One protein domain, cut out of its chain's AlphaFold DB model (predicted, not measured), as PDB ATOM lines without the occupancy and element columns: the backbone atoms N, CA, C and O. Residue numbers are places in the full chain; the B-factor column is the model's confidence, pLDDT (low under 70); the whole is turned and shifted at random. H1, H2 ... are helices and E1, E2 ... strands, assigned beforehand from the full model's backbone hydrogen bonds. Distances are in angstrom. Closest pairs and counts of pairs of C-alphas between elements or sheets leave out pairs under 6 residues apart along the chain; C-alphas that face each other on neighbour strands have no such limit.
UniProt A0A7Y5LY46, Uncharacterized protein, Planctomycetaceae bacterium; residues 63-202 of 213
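Overview. This is residues 63 to 202 of the 213 residues of an uncharacterized protein of Planctomycetaceae bacterium (UniProt A0A7Y5LY46). A twisted sheet of five strands has two helices, H2 and H3, over one face and the short H1 over the other, near the E3 edge. The printed part has 140 residues, under half of them in named elements, with three named helices and five named strands in the order E1 E2 H1 E3 H2 E4 E5 H3. The sheet is mixed, ordered E3 E2 E1 E4 E5, and the class is mixed, helices and strands. It is compact, with a radius of gyration of the C-alphas of 14.7 A and spans of 47 by 36 by 26 A.

Arrangement. E3, residues 103 to 106, and E2, residues 78 to 84, are parallel, with N 104 and O 81 2.8 A apart. E1, residues 63 to 67, forms an antiparallel hairpin with E2, N 63 to O 82 2.9 A. E4, residues 141 to 146, is antiparallel to E1, N 64 to O 144 2.9 A, and forms a hairpin with E5, residues 151 to 156, N 154 to O 143 2.8 A. H3, residues 169 to 185, is on the sheet at a height of 8.7 A; its closest C-alphas to E1 are Lys 177 and Trp 65, 6.2 A. H2, residues 108 to 120, on the same face, only just touches H3, with 3 pairs of C-alphas within 8 A, the closest Phe 118 and Leu 176, 6.8 A, at a shallow tilt of 15 degrees, opposite ways. H1, residues 88 to 94, is on the opposite face at a height of 8.6 A. E2, H1 and E3 form a strand-helix-strand unit, two parallel neighbour strands joined through a helix; E3, H2 and E4 form a split one, with E2 and E1 between its strands; both crossovers are right-handed. In H1, H2 and H3 every O i to N i+4 pair is within hydrogen-bond range.

Along the chain. E1 begins at C-alpha 63 (160.060, 128.314, 94.352). E2 is 20.0 A long, H2 18.4 A, and H3 24.5 A, ending at C-alpha 185 (146.800, 121.663, 96.767).

Size, cuts and confidence. The C-alphas of Ser 95 and Pro 164 are the farthest apart, 47.6 A. The printed part has no cut; the links H2 to E4 and E5 to H3 are long. pLDDT is under 70 at residues 69 to 78, 99, 101 and 187 to 202.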
ATOM      1  N   ALA A  63     160.861 127.397  95.149       92.50
ATOM      2  CA  ALA A  63     160.060 128.314  94.352       92.50
ATOM      3  C   ALA A  63     158.934 128.865  95.200       92.50
ATOM      4  O   ALA A  63     158.420 128.182  96.082       92.50
ATOM      5  N   GLY A  64     158.513 130.088  94.929       91.69
ATOM      6  CA  GLY A  64     157.459 130.672  95.722       91.69
ATOM      7  C   GLY A  64     156.825 131.884  95.094       91.69
ATOM      8  O   GLY A  64     157.231 132.393  94.051       91.69
ATOM      9  N   TRP A  65     155.764 132.312  95.751       90.50
ATOM     10  CA  TRP A  65     154.996 133.474  95.367       90.50
ATOM     11  C   TRP A  65     154.606 134.262  96.616       90.50
ATOM     12  O   TRP A  65     154.354 133.678  97.674       90.50
ATOM     13  N   MET A  66     154.588 135.587  96.495       86.31
ATOM     14  CA  MET A  66     154.298 136.525  97.572       86.31
ATOM     15  C   MET A  66     153.443 137.688  97.054       86.31
ATOM     16  O   MET A  66     153.758 138.284  96.023       86.31
ATOM     17  N   ASP A  67     152.382 138.040  97.783       83.56
ATOM     18  CA  ASP A  67     151.661 139.305  97.579       83.56
ATOM     19  C   ASP A  67     152.364 140.435  98.350       83.56
ATOM     20  O   ASP A  67     152.596 140.318  99.554       83.56
ATOM     21  N   LEU A  68     152.665 141.543  97.663       78.62
ATOM     22  CA  LEU A  68     153.401 142.696  98.212       78.62
ATOM     23  C   LEU A  68     152.514 143.940  98.418       78.62
ATOM     24  O   LEU A  68     153.007 145.010  98.761       78.62
ATOM     25  N   ARG A  69     151.196 143.827  98.201       69.44
ATOM     26  CA  ARG A  69     150.266 144.971  98.224       69.44
ATOM     27  C   ARG A  69     150.285 145.723  99.564       69.44
ATOM     28  O   ARG A  69     150.009 145.145 100.617       69.44
ATOM     29  N   GLU A  70     150.482 147.041  99.501       52.41
ATOM     30  CA  GLU A  70     150.242 147.959 100.620       52.41
ATOM     31  C   GLU A  70     148.760 147.901 101.037       52.41
ATOM     32  O   GLU A  70     147.862 148.077 100.214       52.41
ATOM     33  N   GLY A  71     148.486 147.632 102.318       47.34
ATOM     34  CA  GLY A  71     147.117 147.608 102.862       47.34
ATOM     35  C   GLY A  71     146.729 146.357 103.651       47.34
ATOM     36  O   GLY A  71     145.665 146.337 104.271       47.34
ATOM     37  N   SER A  72     147.594 145.344 103.724       45.31
ATOM     38  CA  SER A  72     147.552 144.382 104.829       45.31
ATOM     39  C   SER A  72     147.806 145.169 106.122       45.31
ATOM     40  O   SER A  72     148.941 145.531 106.416       45.31
ATOM     41  N   ARG A  73     146.753 145.501 106.889       36.56
ATOM     42  CA  ARG A  73     146.840 146.257 108.165       36.56
ATOM     43  C   ARG A  73     147.754 145.605 109.218       36.56
ATOM     44  O   ARG A  73     147.938 146.167 110.291       36.56
ATOM     45  N   SER A  74     148.314 144.438 108.920       38.22
ATOM     46  CA  SER A  74     149.254 143.696 109.748       38.22
ATOM     47  C   SER A  74     150.630 143.486 109.104       38.22
ATOM     48  O   SER A  74     151.431 142.764 109.682       38.22
ATOM     49  N   GLY A  75     150.936 144.056 107.928       35.22
ATOM     50  CA  GLY A  75     152.238 143.833 107.276       35.22
ATOM     51  C   GLY A  75     152.526 142.354 106.975       35.22
ATOM     52  O   GLY A  75     153.674 141.971 106.768       35.22
ATOM     53  N   ARG A  76     151.486 141.508 106.972       44.09
ATOM     54  CA  ARG A  76     151.601 140.066 106.749       44.09
ATOM     55  C   ARG A  76     151.905 139.793 105.286       44.09
ATOM     56  O   ARG A  76     150.993 139.833 104.458       44.09
ATOM     57  N   LEU A  77     153.168 139.504 104.993       50.78
ATOM     58  CA  LEU A  77     153.599 138.912 103.733       50.78
ATOM     59  C   LEU A  77     152.937 137.540 103.610       50.78
ATOM     60  O   LEU A  77     153.290 136.606 104.326       50.78
ATOM     61  N   THR A  78     151.938 137.430 102.737       60.31
ATOM     62  CA  THR A  78     151.362 136.130 102.393       60.31
ATOM     63  C   THR A  78     152.302 135.471 101.405       60.31
ATOM     64  O   THR A  78     152.337 135.875 100.243       60.31
ATOM     65  N   THR A  79     153.070 134.490 101.869       72.75
ATOM     66  CA  THR A  79     153.990 133.734 101.020       72.75
ATOM     67  C   THR A  79     153.560 132.280 100.938       72.75
ATOM     68  O   THR A  79     153.165 131.684 101.939       72.75
ATOM     69  N   LEU A  80     153.653 131.727  99.729       83.62
ATOM     70  CA  LEU A  80     153.646 130.291  99.507       83.62
ATOM     71  C   LEU A  80     155.007 129.858  98.985       83.62
ATOM     72  O   LEU A  80     155.472 130.408  97.985       83.62
ATOM     73  N   THR A  81     155.609 128.868  99.640       88.12
ATOM     74  CA  THR A  81     156.941 128.364  99.283       88.12
ATOM     75  C   THR A  81     156.908 126.859  99.056       88.12
ATOM     76  O   THR A  81     156.475 126.090  99.906       88.12
ATOM     77  N   LEU A  82     157.402 126.427  97.906       90.56
ATOM     78  CA  LEU A  82     157.663 125.041  97.559       90.56
ATOM     79  C   LEU A  82     159.159 124.788  97.729       90.56
ATOM     80  O   LEU A  82     159.980 125.537  97.202       90.56
ATOM     81  N   VAL A  83     159.513 123.742  98.467       90.62
ATOM     82  CA  VAL A  83     160.904 123.363  98.737       90.62
ATOM     83  C   VAL A  83     161.101 121.928  98.286       90.62
ATOM     84  O   VAL A  83     160.346 121.050  98.690       90.62
ATOM     85  N   SER A  84     162.108 121.668  97.459       91.88
ATOM     86  CA  SER A  84     162.458 120.292  97.114       91.88
ATOM     87  C   SER A  84     162.902 119.505  98.349       91.88
ATOM     88  O   SER A  84     163.641 120.011  99.189       91.88
ATOM     89  N   GLU A  85     162.536 118.233  98.443       91.50
ATOM     90  CA  GLU A  85     163.075 117.325  99.459       91.50
ATOM     91  C   GLU A  85     164.587 117.081  99.335       91.50
ATOM     92  O   GLU A  85     165.233 116.663 100.296       91.50
ATOM     93  N   ASN A  86     165.177 117.363  98.171       90.19
ATOM     94  CA  ASN A  86     166.622 117.250  97.985       90.19
ATOM     95  C   ASN A  86     167.389 118.418  98.618       90.19
ATOM     96  O   ASN A  86     168.549 118.213  99.010       90.19
ATOM     97  N   ARG A  87     166.724 119.570  98.812       88.19
ATOM     98  CA  ARG A  87     167.281 120.731  99.517       88.19
ATOM     99  C   ARG A  87     167.566 120.374 100.963       88.19
ATOM    100  O   ARG A  87     166.862 119.579 101.592       88.19
ATOM    101  N   GLN A  88     168.587 121.012 101.527       87.00
ATOM    102  CA  GLN A  88     168.882 120.893 102.952       87.00
ATOM    103  C   GLN A  88     167.654 121.265 103.798       87.00
ATOM    104  O   GLN A  88     167.342 120.599 104.782       87.00
ATOM    105  N   GLU A  89     166.927 122.288 103.379       84.44
ATOM    106  CA  GLU A  89     165.763 122.821 104.070       84.44
ATOM    107  C   GLU A  89     164.571 121.869 103.967       84.44
ATOM    108  O   GLU A  89     163.925 121.591 104.977       84.44
ATOM    109  N   GLY A  90     164.359 121.248 102.801       86.44
ATOM    110  CA  GLY A  90     163.368 120.182 102.630       86.44
ATOM    111  C   GLY A  90     163.624 118.998 103.565       86.44
ATOM    112  O   GLY A  90     162.708 118.548 104.257       86.44
ATOM    113  N   LYS A  91     164.885 118.559 103.688       86.50
ATOM    114  CA  LYS A  91     165.297 117.482 104.614       86.50
ATOM    115  C   LYS A  91     165.056 117.844 106.081       86.50
ATOM    116  O   LYS A  91     164.626 117.004 106.879       86.50
ATOM    117  N   LEU A  92     165.337 119.089 106.466       83.06
ATOM    118  CA  LEU A  92     165.100 119.567 107.830       83.06
ATOM    119  C   LEU A  92     163.604 119.620 108.162       83.06
ATOM    120  O   LEU A  92     163.215 119.222 109.261       83.06
ATOM    121  N   ILE A  93     162.769 120.042 107.213       83.25
ATOM    122  CA  ILE A  93     161.313 120.080 107.384       83.25
ATOM    123  C   ILE A  93     160.742 118.657 107.462       83.25
ATOM    124  O   ILE A  93     160.003 118.353 108.397       83.25
ATOM    125  N   GLN A  94     161.132 117.752 106.555       83.88
ATOM    126  CA  GLN A  94     160.676 116.352 106.576       83.88
ATOM    127  C   GLN A  94     161.068 115.619 107.865       83.88
ATOM    128  O   GLN A  94     160.293 114.825 108.392       83.88
ATOM    129  N   SER A  95     162.255 115.901 108.410       85.62
ATOM    130  CA  SER A  95     162.707 115.314 109.681       85.62
ATOM    131  C   SER A  95     162.080 115.957 110.927       85.62
ATOM    132  O   SER A  95     162.418 115.565 112.046       85.62
ATOM    133  N   GLY A  96     161.196 116.949 110.764       79.38
ATOM    134  CA  GLY A  96     160.555 117.678 111.863       79.38
ATOM    135  C   GLY A  96     161.508 118.581 112.653       79.38
ATOM    136  O   GLY A  96     161.155 119.053 113.733       79.38
ATOM    137  N   ARG A  97     162.720 118.811 112.133       71.31
ATOM    138  CA  ARG A  97     163.749 119.665 112.748       71.31
ATOM    139  C   ARG A  97     163.578 121.139 112.396       71.31
ATOM    140  O   ARG A  97     164.152 121.985 113.070       71.31
ATOM    141  N   ALA A  98     162.794 121.429 111.365       74.56
ATOM    142  CA  ALA A  98     162.354 122.763 110.994       74.56
ATOM    143  C   ALA A  98     160.840 122.763 110.750       74.56
ATOM    144  O   ALA A  98     160.232 121.722 110.492       74.56
ATOM    145  N   ARG A  99     160.233 123.945 110.834       69.94
ATOM    146  CA  ARG A  99     158.838 124.186 110.456       69.94
ATOM    147  C   ARG A  99     158.799 125.320 109.449       69.94
ATOM    148  O   ARG A  99     159.637 126.214 109.507       69.94
ATOM    149  N   MET A 100     157.833 125.264 108.544       71.44
ATOM    150  CA  MET A 100     157.636 126.273 107.516       71.44
ATOM    151  C   MET A 100     156.153 126.629 107.457       71.44
ATOM    152  O   MET A 100     155.322 125.774 107.157       71.44
ATOM    153  N   ASP A 101     155.838 127.887 107.753       69.94
ATOM    154  CA  ASP A 101     154.483 128.419 107.629       69.94
ATOM    155  C   ASP A 101     154.220 128.820 106.176       69.94
ATOM    156  O   ASP A 101     155.048 129.469 105.538       69.94
ATOM    157  N   GLY A 102     153.078 128.392 105.631       73.75
ATOM    158  CA  GLY A 102     152.739 128.631 104.225       73.75
ATOM    159  C   GLY A 102     153.651 127.910 103.230       73.75
ATOM    160  O   GLY A 102     153.668 128.266 102.057       73.75
ATOM    161  N   GLY A 103     154.420 126.908 103.661       79.75
ATOM    162  CA  GLY A 103     155.297 126.181 102.759       79.75
ATOM    163  C   GLY A 103     155.074 124.680 102.728       79.75
ATOM    164  O   GLY A 103     154.535 124.066 103.649       79.75
ATOM    165  N   LYS A 104     155.524 124.087 101.629       86.50
ATOM    166  CA  LYS A 104     155.338 122.687 101.296       86.50
ATOM    167  C   LYS A 104     156.628 122.076 100.768       86.50
ATOM    168  O   LYS A 104     157.272 122.641  99.887       86.50
ATOM    169  N   VAL A 105     156.960 120.888 101.269       89.38
ATOM    170  CA  VAL A 105     158.024 120.066 100.683       89.38
ATOM    171  C   VAL A 105     157.449 119.250  99.526       89.38
ATOM    172  O   VAL A 105     156.378 118.659  99.667       89.38
ATOM    173  N   VAL A 106     158.143 119.241  98.392       91.19
ATOM    174  CA  VAL A 106     157.777 118.490  97.184       91.19
ATOM    175  C   VAL A 106     158.874 117.496  96.822       91.19
ATOM    176  O   VAL A 106     160.046 117.723  97.128       91.19
ATOM    177  N   ASP A 107     158.492 116.400  96.173       91.38
ATOM    178  CA  ASP A 107     159.453 115.426  95.662       91.38
ATOM    179  C   ASP A 107     160.313 115.999  94.521       91.38
ATOM    180  O   ASP A 107     160.028 117.050  93.935       91.38
ATOM    181  N   ALA A 108     161.402 115.294  94.223       89.62
ATOM    182  CA  ALA A 108     162.376 115.688  93.209       89.62
ATOM    183  C   ALA A 108     161.783 115.832  91.794       89.62
ATOM    184  O   ALA A 108     162.249 116.666  91.014       89.62
ATOM    185  N   GLU A 109     160.785 115.013  91.454       90.69
ATOM    186  CA  GLU A 109     160.143 115.017  90.140       90.69
ATOM    187  C   GLU A 109     159.271 116.264  89.975       90.69
ATOM    188  O   GLU A 109     159.430 117.015  89.014       90.69
ATOM    189  N   THR A 110     158.421 116.540  90.964       92.06
ATOM    190  CA  THR A 110     157.586 117.741  91.032       92.06
ATOM    191  C   THR A 110     158.453 119.000  91.028       92.06
ATOM    192  O   THR A 110     158.148 119.960  90.324       92.06
ATOM    193  N   ALA A 111     159.568 118.997  91.767       91.75
ATOM    194  CA  ALA A 111     160.540 120.089  91.770       91.75
ATOM    195  C   ALA A 111     161.094 120.373  90.359       91.75
ATOM    196  O   ALA A 111     161.097 121.523  89.910       91.75
ATOM    197  N   ALA A 112     161.486 119.328  89.626       91.38
ATOM    198  CA  ALA A 112     161.971 119.463  88.256       91.38
ATOM    199  C   ALA A 112     160.877 119.951  87.290       91.38
ATOM    200  O   ALA A 112     161.150 120.794  86.434       91.38
ATOM    201  N   GLN A 113     159.637 119.477  87.450       92.31
ATOM    202  CA  GLN A 113     158.493 119.937  86.658       92.31
ATOM    203  C   GLN A 113     158.203 121.424  86.890       92.31
ATOM    204  O   GLN A 113     158.011 122.159  85.927       92.31
ATOM    205  N   ILE A 114     158.243 121.896  88.143       93.69
ATOM    206  CA  ILE A 114     158.085 123.323  88.461       93.69
ATOM    207  C   ILE A 114     159.162 124.148  87.757       93.69
ATOM    208  O   ILE A 114     158.838 125.144  87.116       93.69
ATOM    209  N   ALA A 115     160.431 123.736  87.852       93.75
ATOM    210  CA  ALA A 115     161.530 124.451  87.210       93.75
ATOM    211  C   ALA A 115     161.328 124.558  85.689       93.75
ATOM    212  O   ALA A 115     161.471 125.647  85.135       93.75
ATOM    213  N   ALA A 116     160.918 123.459  85.046       93.25
ATOM    214  CA  ALA A 116     160.621 123.428  83.619       93.25
ATOM    215  C   ALA A 116     159.422 124.317  83.246       93.25
ATOM    216  O   ALA A 116     159.483 125.040  82.258       93.25
ATOM    217  N   SER A 117     158.352 124.328  84.049       94.94
ATOM    218  CA  SER A 117     157.193 125.197  83.810       94.94
ATOM    219  C   SER A 117     157.512 126.686  83.980       94.94
ATOM    220  O   SER A 117     156.895 127.518  83.317       94.94
ATOM    221  N   PHE A 118     158.473 127.040  84.841       94.94
ATOM    222  CA  PHE A 118     158.989 128.412  84.919       94.94
ATOM    223  C   PHE A 118     159.652 128.827  83.603       94.94
ATOM    224  O   PHE A 118     159.366 129.907  83.083       94.94
ATOM    225  N   ASP A 119     160.489 127.953  83.046       93.12
ATOM    226  CA  ASP A 119     161.167 128.206  81.774       93.12
ATOM    227  C   ASP A 119     160.163 128.269  80.611       93.12
ATOM    228  O   ASP A 119     160.211 129.185  79.794       93.12
ATOM    229  N   GLU A 120     159.180 127.364  80.579       94.19
ATOM    230  CA  GLU A 120     158.138 127.326  79.544       94.19
ATOM    231  C   GLU A 120     157.241 128.573  79.552       94.19
ATOM    232  O   GLU A 120     156.906 129.114  78.497       94.19
ATOM    233  N   ALA A 121     156.885 129.087  80.734       93.81
ATOM    234  CA  ALA A 121     156.131 130.336  80.856       93.81
ATOM    235  C   ALA A 121     156.951 131.571  80.418       93.81
ATOM    236  O   ALA A 121     156.407 132.671  80.246       93.81
ATOM    237  N   GLY A 122     158.261 131.410  80.221       92.44
ATOM    238  CA  GLY A 122     159.193 132.474  79.880       92.44
ATOM    239  C   GLY A 122     159.440 133.418  81.051       92.44
ATOM    240  O   GLY A 122     159.410 134.638  80.868       92.44
ATOM    241  N   PHE A 123     159.610 132.849  82.250       94.31
ATOM    242  CA  PHE A 123     160.009 133.559  83.467       94.31
ATOM    243  C   PHE A 123     161.341 134.301  83.285       94.31
ATOM    244  O   PHE A 123     161.474 135.452  83.704       94.31
ATOM    245  N   ASP A 124     162.287 133.663  82.597       93.19
ATOM    246  CA  ASP A 124     163.619 134.169  82.247       93.19
ATOM    247  C   ASP A 124     163.599 135.523  81.517       93.19
ATOM    248  O   ASP A 124     164.485 136.354  81.706       93.19
ATOM    249  N   ARG A 125     162.553 135.787  80.726       92.50
ATOM    250  CA  ARG A 125     162.390 137.045  79.976       92.50
ATOM    251  C   ARG A 125     162.226 138.272  80.867       92.50
ATOM    252  O   ARG A 125     162.524 139.380  80.425       92.50
ATOM    253  N   PHE A 126     161.697 138.092  82.076       93.50
ATOM    254  CA  PHE A 126     161.297 139.193  82.957       93.50
ATOM    255  C   PHE A 126     161.926 139.119  84.349       93.50
ATOM    256  O   PHE A 126     161.825 140.085  85.108       93.50
ATOM    257  N   CYS A 127     162.538 137.991  84.714       94.00
ATOM    258  CA  CYS A 127     163.124 137.825  86.033       94.00
ATOM    259  C   CYS A 127     164.397 138.661  86.208       94.00
ATOM    260  O   CYS A 127     165.154 138.911  85.270       94.00
ATOM    261  N   LEU A 128     164.656 139.043  87.452       92.69
ATOM    262  CA  LEU A 128     165.874 139.705  87.895       92.69
ATOM    263  C   LEU A 128     166.544 138.842  88.961       92.69
ATOM    264  O   LEU A 128     165.860 138.231  89.783       92.69
ATOM    265  N   SER A 129     167.876 138.832  88.992       92.38
ATOM    266  CA  SER A 129     168.606 138.253  90.120       92.38
ATOM    267  C   SER A 129     168.472 139.191  91.321       92.38
ATOM    268  O   SER A 129     169.149 140.212  91.410       92.38
ATOM    269  N   SER A 130     167.508 138.890  92.184       87.00
ATOM    270  CA  SER A 130     167.120 139.707  93.332       87.00
ATOM    271  C   SER A 130     166.363 138.837  94.314       87.00
ATOM    272  O   SER A 130     165.604 137.948  93.913       87.00
ATOM    273  N   ARG A 131     166.507 139.131  95.605       84.94
ATOM    274  CA  ARG A 131     165.671 138.485  96.613       84.94
ATOM    275  C   ARG A 131     164.228 138.995  96.515       84.94
ATOM    276  O   ARG A 131     164.025 140.138  96.098       84.94
ATOM    277  N   PRO A 132     163.220 138.194  96.910       82.31
ATOM    278  CA  PRO A 132     161.811 138.579  96.784       82.31
ATOM    279  C   PRO A 132     161.443 139.806  97.634       82.31
ATOM    280  O   PRO A 132     160.524 140.547  97.300       82.31
ATOM    281  N   THR A 133     162.181 140.028  98.721       81.69
ATOM    282  CA  THR A 133     162.060 141.141  99.676       81.69
ATOM    283  C   THR A 133     162.751 142.426  99.215       81.69
ATOM    284  O   THR A 133     162.415 143.504  99.693       81.69
ATOM    285  N   GLU A 134     163.686 142.334  98.268       80.38
ATOM    286  CA  GLU A 134     164.494 143.455  97.755       80.38
ATOM    287  C   GLU A 134     163.875 144.095  96.499       80.38
ATOM    288  O   GLU A 134     164.535 144.815  95.750       80.38
ATOM    289  N   GLY A 135     162.598 143.808  96.243       77.50
ATOM    290  CA  GLY A 135     161.894 144.264  95.056       77.50
ATOM    291  C   GLY A 135     161.766 145.785  94.929       77.50
ATOM    292  O   GLY A 135     161.841 146.521  95.916       77.50
ATOM    293  N   PRO A 136     161.507 146.278  93.707       82.62
ATOM    294  CA  PRO A 136     161.222 147.687  93.471       82.62
ATOM    295  C   PRO A 136     160.006 148.160  94.280       82.62
ATOM    296  O   PRO A 136     158.992 147.463  94.389       82.62
ATOM    297  N   SER A 137     160.087 149.385  94.806       82.38
ATOM    298  CA  SER A 137     158.974 150.014  95.520       82.38
ATOM    299  C   SER A 137     157.717 150.072  94.646       82.38
ATOM    300  O   SER A 137     157.777 150.429  93.470       82.38
ATOM    301  N   GLY A 138     156.570 149.731  95.236       84.06
ATOM    302  CA  GLY A 138     155.280 149.700  94.544       84.06
ATOM    303  C   GLY A 138     154.959 148.385  93.827       84.06
ATOM    304  O   GLY A 138     153.887 148.286  93.234       84.06
ATOM    305  N   ALA A 139     155.829 147.369  93.885       88.06
ATOM    306  CA  ALA A 139     155.491 146.031  93.402       88.06
ATOM    307  C   ALA A 139     154.228 145.490  94.097       88.06
ATOM    308  O   ALA A 139     154.059 145.590  95.310       88.06
ATOM    309  N   LEU A 140     153.331 144.898  93.313       87.50
ATOM    310  CA  LEU A 140     152.076 144.315  93.785       87.50
ATOM    311  C   LEU A 140     152.259 142.872  94.269       87.50
ATOM    312  O   LEU A 140     151.447 142.375  95.049       87.50
ATOM    313  N   GLY A 141     153.317 142.206  93.813       89.50
ATOM    314  CA  GLY A 141     153.702 140.869  94.237       89.50
ATOM    315  C   GLY A 141     154.941 140.371  93.504       89.50
ATOM    316  O   GLY A 141     155.453 141.044  92.606       89.50
ATOM    317  N   VAL A 142     155.425 139.200  93.896       91.94
ATOM    318  CA  VAL A 142     156.621 138.573  93.333       91.94
ATOM    319  C   VAL A 142     156.438 137.065  93.216       91.94
ATOM    320  O   VAL A 142     155.922 136.419  94.123       91.94
ATOM    321  N   VAL A 143     156.859 136.506  92.085       94.38
ATOM    322  CA  VAL A 143     157.107 135.069  91.911       94.38
ATOM    323  C   VAL A 143     158.614 134.876  91.856       94.38
ATOM    324  O   VAL A 143     159.300 135.668  91.217       94.38
ATOM    325  N   TRP A 144     159.140 133.843  92.501       94.25
ATOM    326  CA  TRP A 144     160.578 133.612  92.563       94.25
ATOM    327  C   TRP A 144     160.935 132.131  92.488       94.25
ATOM    328  O   TRP A 144     160.121 131.259  92.800       94.25
ATOM    329  N   ILE A 145     162.174 131.867  92.084       93.81
ATOM    330  CA  ILE A 145     162.789 130.543  92.080       93.81
ATOM    331  C   ILE A 145     164.268 130.656  92.470       93.81
ATOM    332  O   ILE A 145     164.964 131.584  92.071       93.81
ATOM    333  N   ASP A 146     164.748 129.713  93.270       92.62
ATOM    334  CA  ASP A 146     166.157 129.492  93.572       92.62
ATOM    335  C   ASP A 146     166.545 128.097  93.082       92.62
ATOM    336  O   ASP A 146     166.017 127.084  93.543       92.62
ATOM    337  N   ARG A 147     167.496 128.060  92.148       89.62
ATOM    338  CA  ARG A 147     168.019 126.841  91.509       89.62
ATOM    339  C   ARG A 147     169.408 126.446  92.027       89.62
ATOM    340  O   ARG A 147     170.149 125.744  91.344       89.62
ATOM    341  N   GLY A 148     169.807 126.962  93.191       84.94
ATOM    342  CA  GLY A 148     171.126 126.745  93.797       84.94
ATOM    343  C   GLY A 148     172.218 127.676  93.262       84.94
ATOM    344  O   GLY A 148     173.388 127.522  93.604       84.94
ATOM    345  N   ARG A 149     171.852 128.646  92.414       83.81
ATOM    346  CA  ARG A 149     172.763 129.653  91.833       83.81
ATOM    347  C   ARG A 149     172.461 131.076  92.309       83.81
ATOM    348  O   ARG A 149     173.127 132.011  91.878       83.81
ATOM    349  N   GLY A 150     171.471 131.228  93.185       86.94
ATOM    350  CA  GLY A 150     170.908 132.510  93.582       86.94
ATOM    351  C   GLY A 150     169.414 132.575  93.281       86.94
ATOM    352  O   GLY A 150     168.874 131.743  92.551       86.94
ATOM    353  N   VAL A 151     168.759 133.573  93.873       89.94
ATOM    354  CA  VAL A 151     167.320 133.787  93.720       89.94
ATOM    355  C   VAL A 151     167.049 134.646  92.492       89.94
ATOM    356  O   VAL A 151     167.638 135.717  92.316       89.94
ATOM    357  N   GLU A 152     166.128 134.177  91.667       93.31
ATOM    358  CA  GLU A 152     165.581 134.891  90.523       93.31
ATOM    359  C   GLU A 152     164.131 135.257  90.843       93.31
ATOM    360  O   GLU A 152     163.355 134.411  91.293       93.31
ATOM    361  N   SER A 153     163.766 136.519  90.629       94.00
ATOM    362  CA  SER A 153     162.473 137.081  91.023       94.00
ATOM    363  C   SER A 153     161.821 137.836  89.867       94.00
ATOM    364  O   SER A 153     162.459 138.651  89.205       94.00
ATOM    365  N   LEU A 154     160.528 137.606  89.654       95.12
ATOM    366  CA  LEU A 154     159.663 138.342  88.736       95.12
ATOM    367  C   LEU A 154     158.670 139.160  89.556       95.12
ATOM    368  O   LEU A 154     157.812 138.608  90.247       95.12
ATOM    369  N   PHE A 155     158.775 140.483  89.457       93.12
ATOM    370  CA  PHE A 155     157.930 141.426  90.188       93.12
ATOM    371  C   PHE A 155     156.759 141.895  89.329       93.12
ATOM    372  O   PHE A 155     156.948 142.389  88.217       93.12
ATOM    373  N   LEU A 156     155.543 141.803  89.863       93.25
ATOM    374  CA  LEU A 156     154.362 142.385  89.240       93.25
ATOM    375  C   LEU A 156     154.287 143.877  89.570       93.25
ATOM    376  O   LEU A 156     153.983 144.249  90.702       93.25
ATOM    377  N   LEU A 157     154.528 144.732  88.578       90.06
ATOM    378  CA  LEU A 157     154.490 146.187  88.740       90.06
ATOM    379  C   LEU A 157     153.126 146.792  88.357       90.06
ATOM    380  O   LEU A 157     152.463 146.299  87.435       90.06
ATOM    381  N   PRO A 158     152.706 147.897  89.004       88.12
ATOM    382  CA  PRO A 158     151.569 148.690  88.556       88.12
ATOM    383  C   PRO A 158     151.773 149.159  87.114       88.12
ATOM    384  O   PRO A 158     152.856 149.599  86.739       88.12
ATOM    385  N   GLY A 159     150.728 149.072  86.290       87.50
ATOM    386  CA  GLY A 159     150.786 149.545  84.904       87.50
ATOM    387  C   GLY A 159     151.531 148.629  83.924       87.50
ATOM    388  O   GLY A 159     151.584 148.966  82.747       87.50
ATOM    389  N   ALA A 160     152.018 147.450  84.340       89.31
ATOM    390  CA  ALA A 160     152.773 146.542  83.466       89.31
ATOM    391  C   ALA A 160     152.046 146.166  82.157       89.31
ATOM    392  O   ALA A 160     152.699 146.001  81.131       89.31
ATOM    393  N   ARG A 161     150.702 146.100  82.154       91.38
ATOM    394  CA  ARG A 161     149.902 145.868  80.929       91.38
ATOM    395  C   ARG A 161     149.967 147.018  79.917       91.38
ATOM    396  O   ARG A 161     149.704 146.793  78.741       91.38
ATOM    397  N   GLN A 162     150.224 148.244  80.370       90.81
ATOM    398  CA  GLN A 162     150.218 149.444  79.528       90.81
ATOM    399  C   GLN A 162     151.567 149.668  78.836       90.81
ATOM    400  O   GLN A 162     151.596 150.247  77.753       90.81
ATOM    401  N   ASP A 163     152.670 149.198  79.425       89.44
ATOM    402  CA  ASP A 163     153.994 149.256  78.804       89.44
ATOM    403  C   ASP A 163     154.150 148.117  77.776       89.44
ATOM    404  O   ASP A 163     154.086 146.939  78.147       89.44
ATOM    405  N   PRO A 164     154.403 148.420  76.487       89.50
ATOM    406  CA  PRO A 164     154.632 147.405  75.462       89.50
ATOM    407  C   PRO A 164     155.739 146.397  75.798       89.50
ATOM    408  O   PRO A 164     155.664 145.259  75.342       89.50
ATOM    409  N   ARG A 165     156.757 146.791  76.578       89.50
ATOM    410  CA  ARG A 165     157.897 145.936  76.951       89.50
ATOM    411  C   ARG A 165     157.542 144.888  78.000       89.50
ATOM    412  O   ARG A 165     158.175 143.841  78.039       89.50
ATOM    413  N   THR A 166     156.547 145.162  78.840       92.12
ATOM    414  CA  THR A 166     156.151 144.291  79.958       92.12
ATOM    415  C   THR A 166     154.704 143.829  79.863       92.12
ATOM    416  O   THR A 166     154.179 143.271  80.822       92.12
ATOM    417  N   ARG A 167     154.035 144.055  78.728       93.12
ATOM    418  CA  ARG A 167     152.598 143.792  78.575       93.12
ATOM    419  C   ARG A 167     152.195 142.347  78.901       93.12
ATOM    420  O   ARG A 167     151.098 142.142  79.408       93.12
ATOM    421  N   ASP A 168     153.094 141.391  78.651       93.62
ATOM    422  CA  ASP A 168     152.880 139.953  78.871       93.62
ATOM    423  C   ASP A 168     153.228 139.521  80.311       93.62
ATOM    424  O   ASP A 168     152.817 138.451  80.758       93.62
ATOM    425  N   LEU A 169     153.957 140.354  81.070       93.94
ATOM    426  CA  LEU A 169     154.414 140.047  82.431       93.94
ATOM    427  C   LEU A 169     153.261 139.655  83.367       93.94
ATOM    428  O   LEU A 169     153.412 138.666  84.080       93.94
ATOM    429  N   PRO A 170     152.108 140.356  83.387       94.19
ATOM    430  CA  PRO A 170     150.992 139.981  84.252       94.19
ATOM    431  C   PRO A 170     150.444 138.584  83.963       94.19
ATOM    432  O   PRO A 170     150.096 137.871  84.898       94.19
ATOM    433  N   ASP A 171     150.405 138.177  82.694       95.19
ATOM    434  CA  ASP A 171     149.898 136.859  82.314       95.19
ATOM    435  C   ASP A 171     150.900 135.756  82.702       95.19
ATOM    436  O   ASP A 171     150.496 134.727  83.246       95.19
ATOM    437  N   VAL A 172     152.207 135.998  82.520       96.00
ATOM    438  CA  VAL A 172     153.279 135.101  82.998       96.00
ATOM    439  C   VAL A 172     153.231 134.963  84.521       96.00
ATOM    440  O   VAL A 172     153.217 133.852  85.048       96.00
ATOM    441  N   TYR A 173     153.147 136.082  85.239       95.12
ATOM    442  CA  TYR A 173     153.026 136.101  86.694       95.12
ATOM    443  C   TYR A 173     151.813 135.294  87.176       95.12
ATOM    444  O   TYR A 173     151.942 134.443  88.059       95.12
ATOM    445  N   ASP A 174     150.638 135.522  86.581       94.06
ATOM    446  CA  ASP A 174     149.407 134.832  86.964       94.06
ATOM    447  C   ASP A 174     149.474 133.327  86.670       94.06
ATOM    448  O   ASP A 174     148.962 132.527  87.460       94.06
ATOM    449  N   ALA A 175     150.109 132.922  85.566       95.56
ATOM    450  CA  ALA A 175     150.327 131.514  85.242       95.56
ATOM    451  C   ALA A 175     151.203 130.822  86.299       95.56
ATOM    452  O   ALA A 175     150.815 129.783  86.840       95.56
ATOM    453  N   LEU A 176     152.334 131.428  86.666       95.44
ATOM    454  CA  LEU A 176     153.259 130.863  87.653       95.44
ATOM    455  C   LEU A 176     152.675 130.852  89.069       95.44
ATOM    456  O   LEU A 176     152.822 129.875  89.805       95.44
ATOM    457  N   LYS A 177     151.932 131.898  89.447       92.94
ATOM    458  CA  LYS A 177     151.174 131.923  90.702       92.94
ATOM    459  C   LYS A 177     150.176 130.761  90.771       92.94
ATOM    460  O   LYS A 177     150.095 130.076  91.792       92.94
ATOM    461  N   LYS A 178     149.413 130.528  89.696       92.25
ATOM    462  CA  LYS A 178     148.452 129.412  89.618       92.25
ATOM    463  C   LYS A 178     149.148 128.058  89.697       92.25
ATOM    464  O   LYS A 178     148.633 127.184  90.387       92.25
ATOM    465  N   LEU A 179     150.306 127.900  89.056       93.62
ATOM    466  CA  LEU A 179     151.127 126.694  89.157       93.62
ATOM    467  C   LEU A 179     151.503 126.396  90.615       93.62
ATOM    468  O   LEU A 179     151.248 125.294  91.095       93.62
ATOM    469  N   ILE A 180     152.040 127.379  91.344       91.75
ATOM    470  CA  ILE A 180     152.436 127.203  92.751       91.75
ATOM    471  C   ILE A 180     151.234 126.817  93.619       91.75
ATOM    472  O   ILE A 180     151.313 125.881  94.416       91.75
ATOM    473  N   LEU A 181     150.103 127.506  93.443       88.94
ATOM    474  CA  LEU A 181     148.860 127.208  94.159       88.94
ATOM    475  C   LEU A 181     148.353 125.793  93.867       88.94
ATOM    476  O   LEU A 181     147.971 125.074  94.792       88.94
ATOM    477  N   TYR A 182     148.369 125.394  92.595       90.25
ATOM    478  CA  TYR A 182     147.954 124.067  92.157       90.25
ATOM    479  C   TYR A 182     148.828 122.982  92.782       90.25
ATOM    480  O   TYR A 182     148.306 122.057  93.408       90.25
ATOM    481  N   VAL A 183     150.156 123.136  92.692       89.75
ATOM    482  CA  VAL A 183     151.085 122.203  93.327       89.75
ATOM    483  C   VAL A 183     150.822 122.159  94.817       89.75
ATOM    484  O   VAL A 183     150.786 121.072  95.364       89.75
ATOM    485  N   HIS A 184     150.575 123.275  95.500       86.25
ATOM    486  CA  HIS A 184     150.318 123.243  96.939       86.25
ATOM    487  C   HIS A 184     149.124 122.344  97.305       86.25
ATOM    488  O   HIS A 184     149.235 121.520  98.217       86.25
ATOM    489  N   GLN A 185     148.032 122.428  96.545       83.31
ATOM    490  CA  GLN A 185     146.800 121.663  96.767       83.31
ATOM    491  C   GLN A 185     146.911 120.171  96.412       83.31
ATOM    492  O   GLN A 185     146.113 119.377  96.905       83.31
ATOM    493  N   SER A 186     147.887 119.760  95.597       77.69
ATOM    494  CA  SER A 186     147.986 118.375  95.119       77.69
ATOM    495  C   SER A 186     148.588 117.374  96.116       77.69
ATOM    496  O   SER A 186     148.493 116.173  95.875       77.69
ATOM    497  N   SER A 187     149.180 117.806  97.244       64.12
ATOM    498  CA  SER A 187     149.716 116.835  98.221       64.12
ATOM    499  C   SER A 187     148.698 116.464  99.289       64.12
ATOM    500  O   SER A 187     148.075 117.356  99.873       64.12
ATOM    501  N   PRO A 188     148.613 115.165  99.627       51.59
ATOM    502  CA  PRO A 188     147.774 114.677 100.710       51.59
ATOM    503  C   PRO A 188     148.024 115.428 102.024       51.59
ATOM    504  O   PRO A 188     149.165 115.605 102.443       51.59
ATOM    505  N   GLY A 189     146.946 115.864 102.682       54.06
ATOM    506  CA  GLY A 189     147.004 116.530 103.990       54.06
ATOM    507  C   GLY A 189     147.399 118.010 103.962       54.06
ATOM    508  O   GLY A 189     147.445 118.635 105.020       54.06
ATOM    509  N   SER A 190     147.656 118.597 102.789       55.94
ATOM    510  CA  SER A 190     147.980 120.019 102.684       55.94
ATOM    511  C   SER A 190     146.715 120.883 102.726       55.94
ATOM    512  O   SER A 190     145.854 120.790 101.854       55.94
ATOM    513  N   MET A 191     146.604 121.752 103.732       54.53
ATOM    514  CA  MET A 191     145.689 122.895 103.717       54.53
ATOM    515  C   MET A 191     146.510 124.124 103.331       54.53
ATOM    516  O   MET A 191     147.534 124.396 103.957       54.53
ATOM    517  N   VAL A 192     146.086 124.858 102.298       55.38
ATOM    518  CA  VAL A 192     146.736 126.122 101.928       55.38
ATOM    519  C   VAL A 192     146.408 127.144 103.011       55.38
ATOM    520  O   VAL A 192     145.357 127.781 102.984       55.38
ATOM    521  N   VAL A 193     147.295 127.274 103.993       58.25
ATOM    522  CA  VAL A 193     147.244 128.345 104.983       58.25
ATOM    523  C   VAL A 193     148.251 129.384 104.541       58.25
ATOM    524  O   VAL A 193     149.459 129.197 104.662       58.25
ATOM    525  N   THR A 194     147.741 130.481 103.997       57.62
ATOM    526  CA  THR A 194     148.525 131.682 103.741       57.62
ATOM    527  C   THR A 194     148.987 132.239 105.086       57.62
ATOM    528  O   THR A 194     148.188 132.818 105.825       57.62
ATOM    529  N   GLY A 195     150.240 131.973 105.443       54.53
ATOM    530  CA  GLY A 195     150.867 132.461 106.668       54.53
ATOM    531  C   GLY A 195     151.642 133.756 106.447       54.53
ATOM    532  O   GLY A 195     151.794 134.213 105.315       54.53
ATOM    533  N   GLU A 196     152.156 134.319 107.542       52.75
ATOM    534  CA  GLU A 196     153.334 135.186 107.477       52.75
ATOM    535  C   GLU A 196     154.482 134.311 106.980       52.75
ATOM    536  O   GLU A 196     154.986 133.455 107.705       52.75
ATOM    537  N   GLY A 197     154.816 134.443 105.701       45.09
ATOM    538  CA  GLY A 197     155.935 133.704 105.151       45.09
ATOM    539  C   GLY A 197     157.222 134.216 105.765       45.09
ATOM    540  O   GLY A 197     157.514 135.410 105.687       45.09
ATOM    541  N   TRP A 198     157.998 133.305 106.343       51.16
ATOM    542  CA  TRP A 198     159.398 133.565 106.629       51.16
ATOM    543  C   TRP A 198     160.065 133.951 105.311       51.16
ATOM    544  O   TRP A 198     159.936 133.242 104.306       51.16
ATOM    545  N   SER A 199     160.713 135.111 105.291       45.22
ATOM    546  CA  SER A 199     161.433 135.559 104.110       45.22
ATOM    547  C   SER A 199     162.541 134.546 103.804       45.22
ATOM    548  O   SER A 199     163.148 133.984 104.718       45.22
ATOM    549  N   GLY A 200     162.843 134.295 102.525       40.84
ATOM    550  CA  GLY A 200     163.999 133.465 102.156       40.84
ATOM    551  C   GLY A 200     165.312 133.954 102.795       40.84
ATOM    552  O   GLY A 200     166.240 133.166 102.968       40.84
ATOM    553  N   ASP A 201     165.359 135.223 103.220       40.56
ATOM    554  CA  ASP A 201     166.457 135.816 103.983       40.56
ATOM    555  C   ASP A 201     166.638 135.196 105.365       40.56
ATOM    556  O   ASP A 201     167.776 134.950 105.768       40.56
ATOM    557  N   ASP A 202     165.553 134.925 106.090       45.25
ATOM    558  CA  ASP A 202     165.643 134.421 107.458       45.25
ATOM    559  C   ASP A 202     166.218 133.011 107.488       45.25
ATOM    560  O   ASP A 202     166.935 132.687 108.423       45.25
TER     561      ASP A 202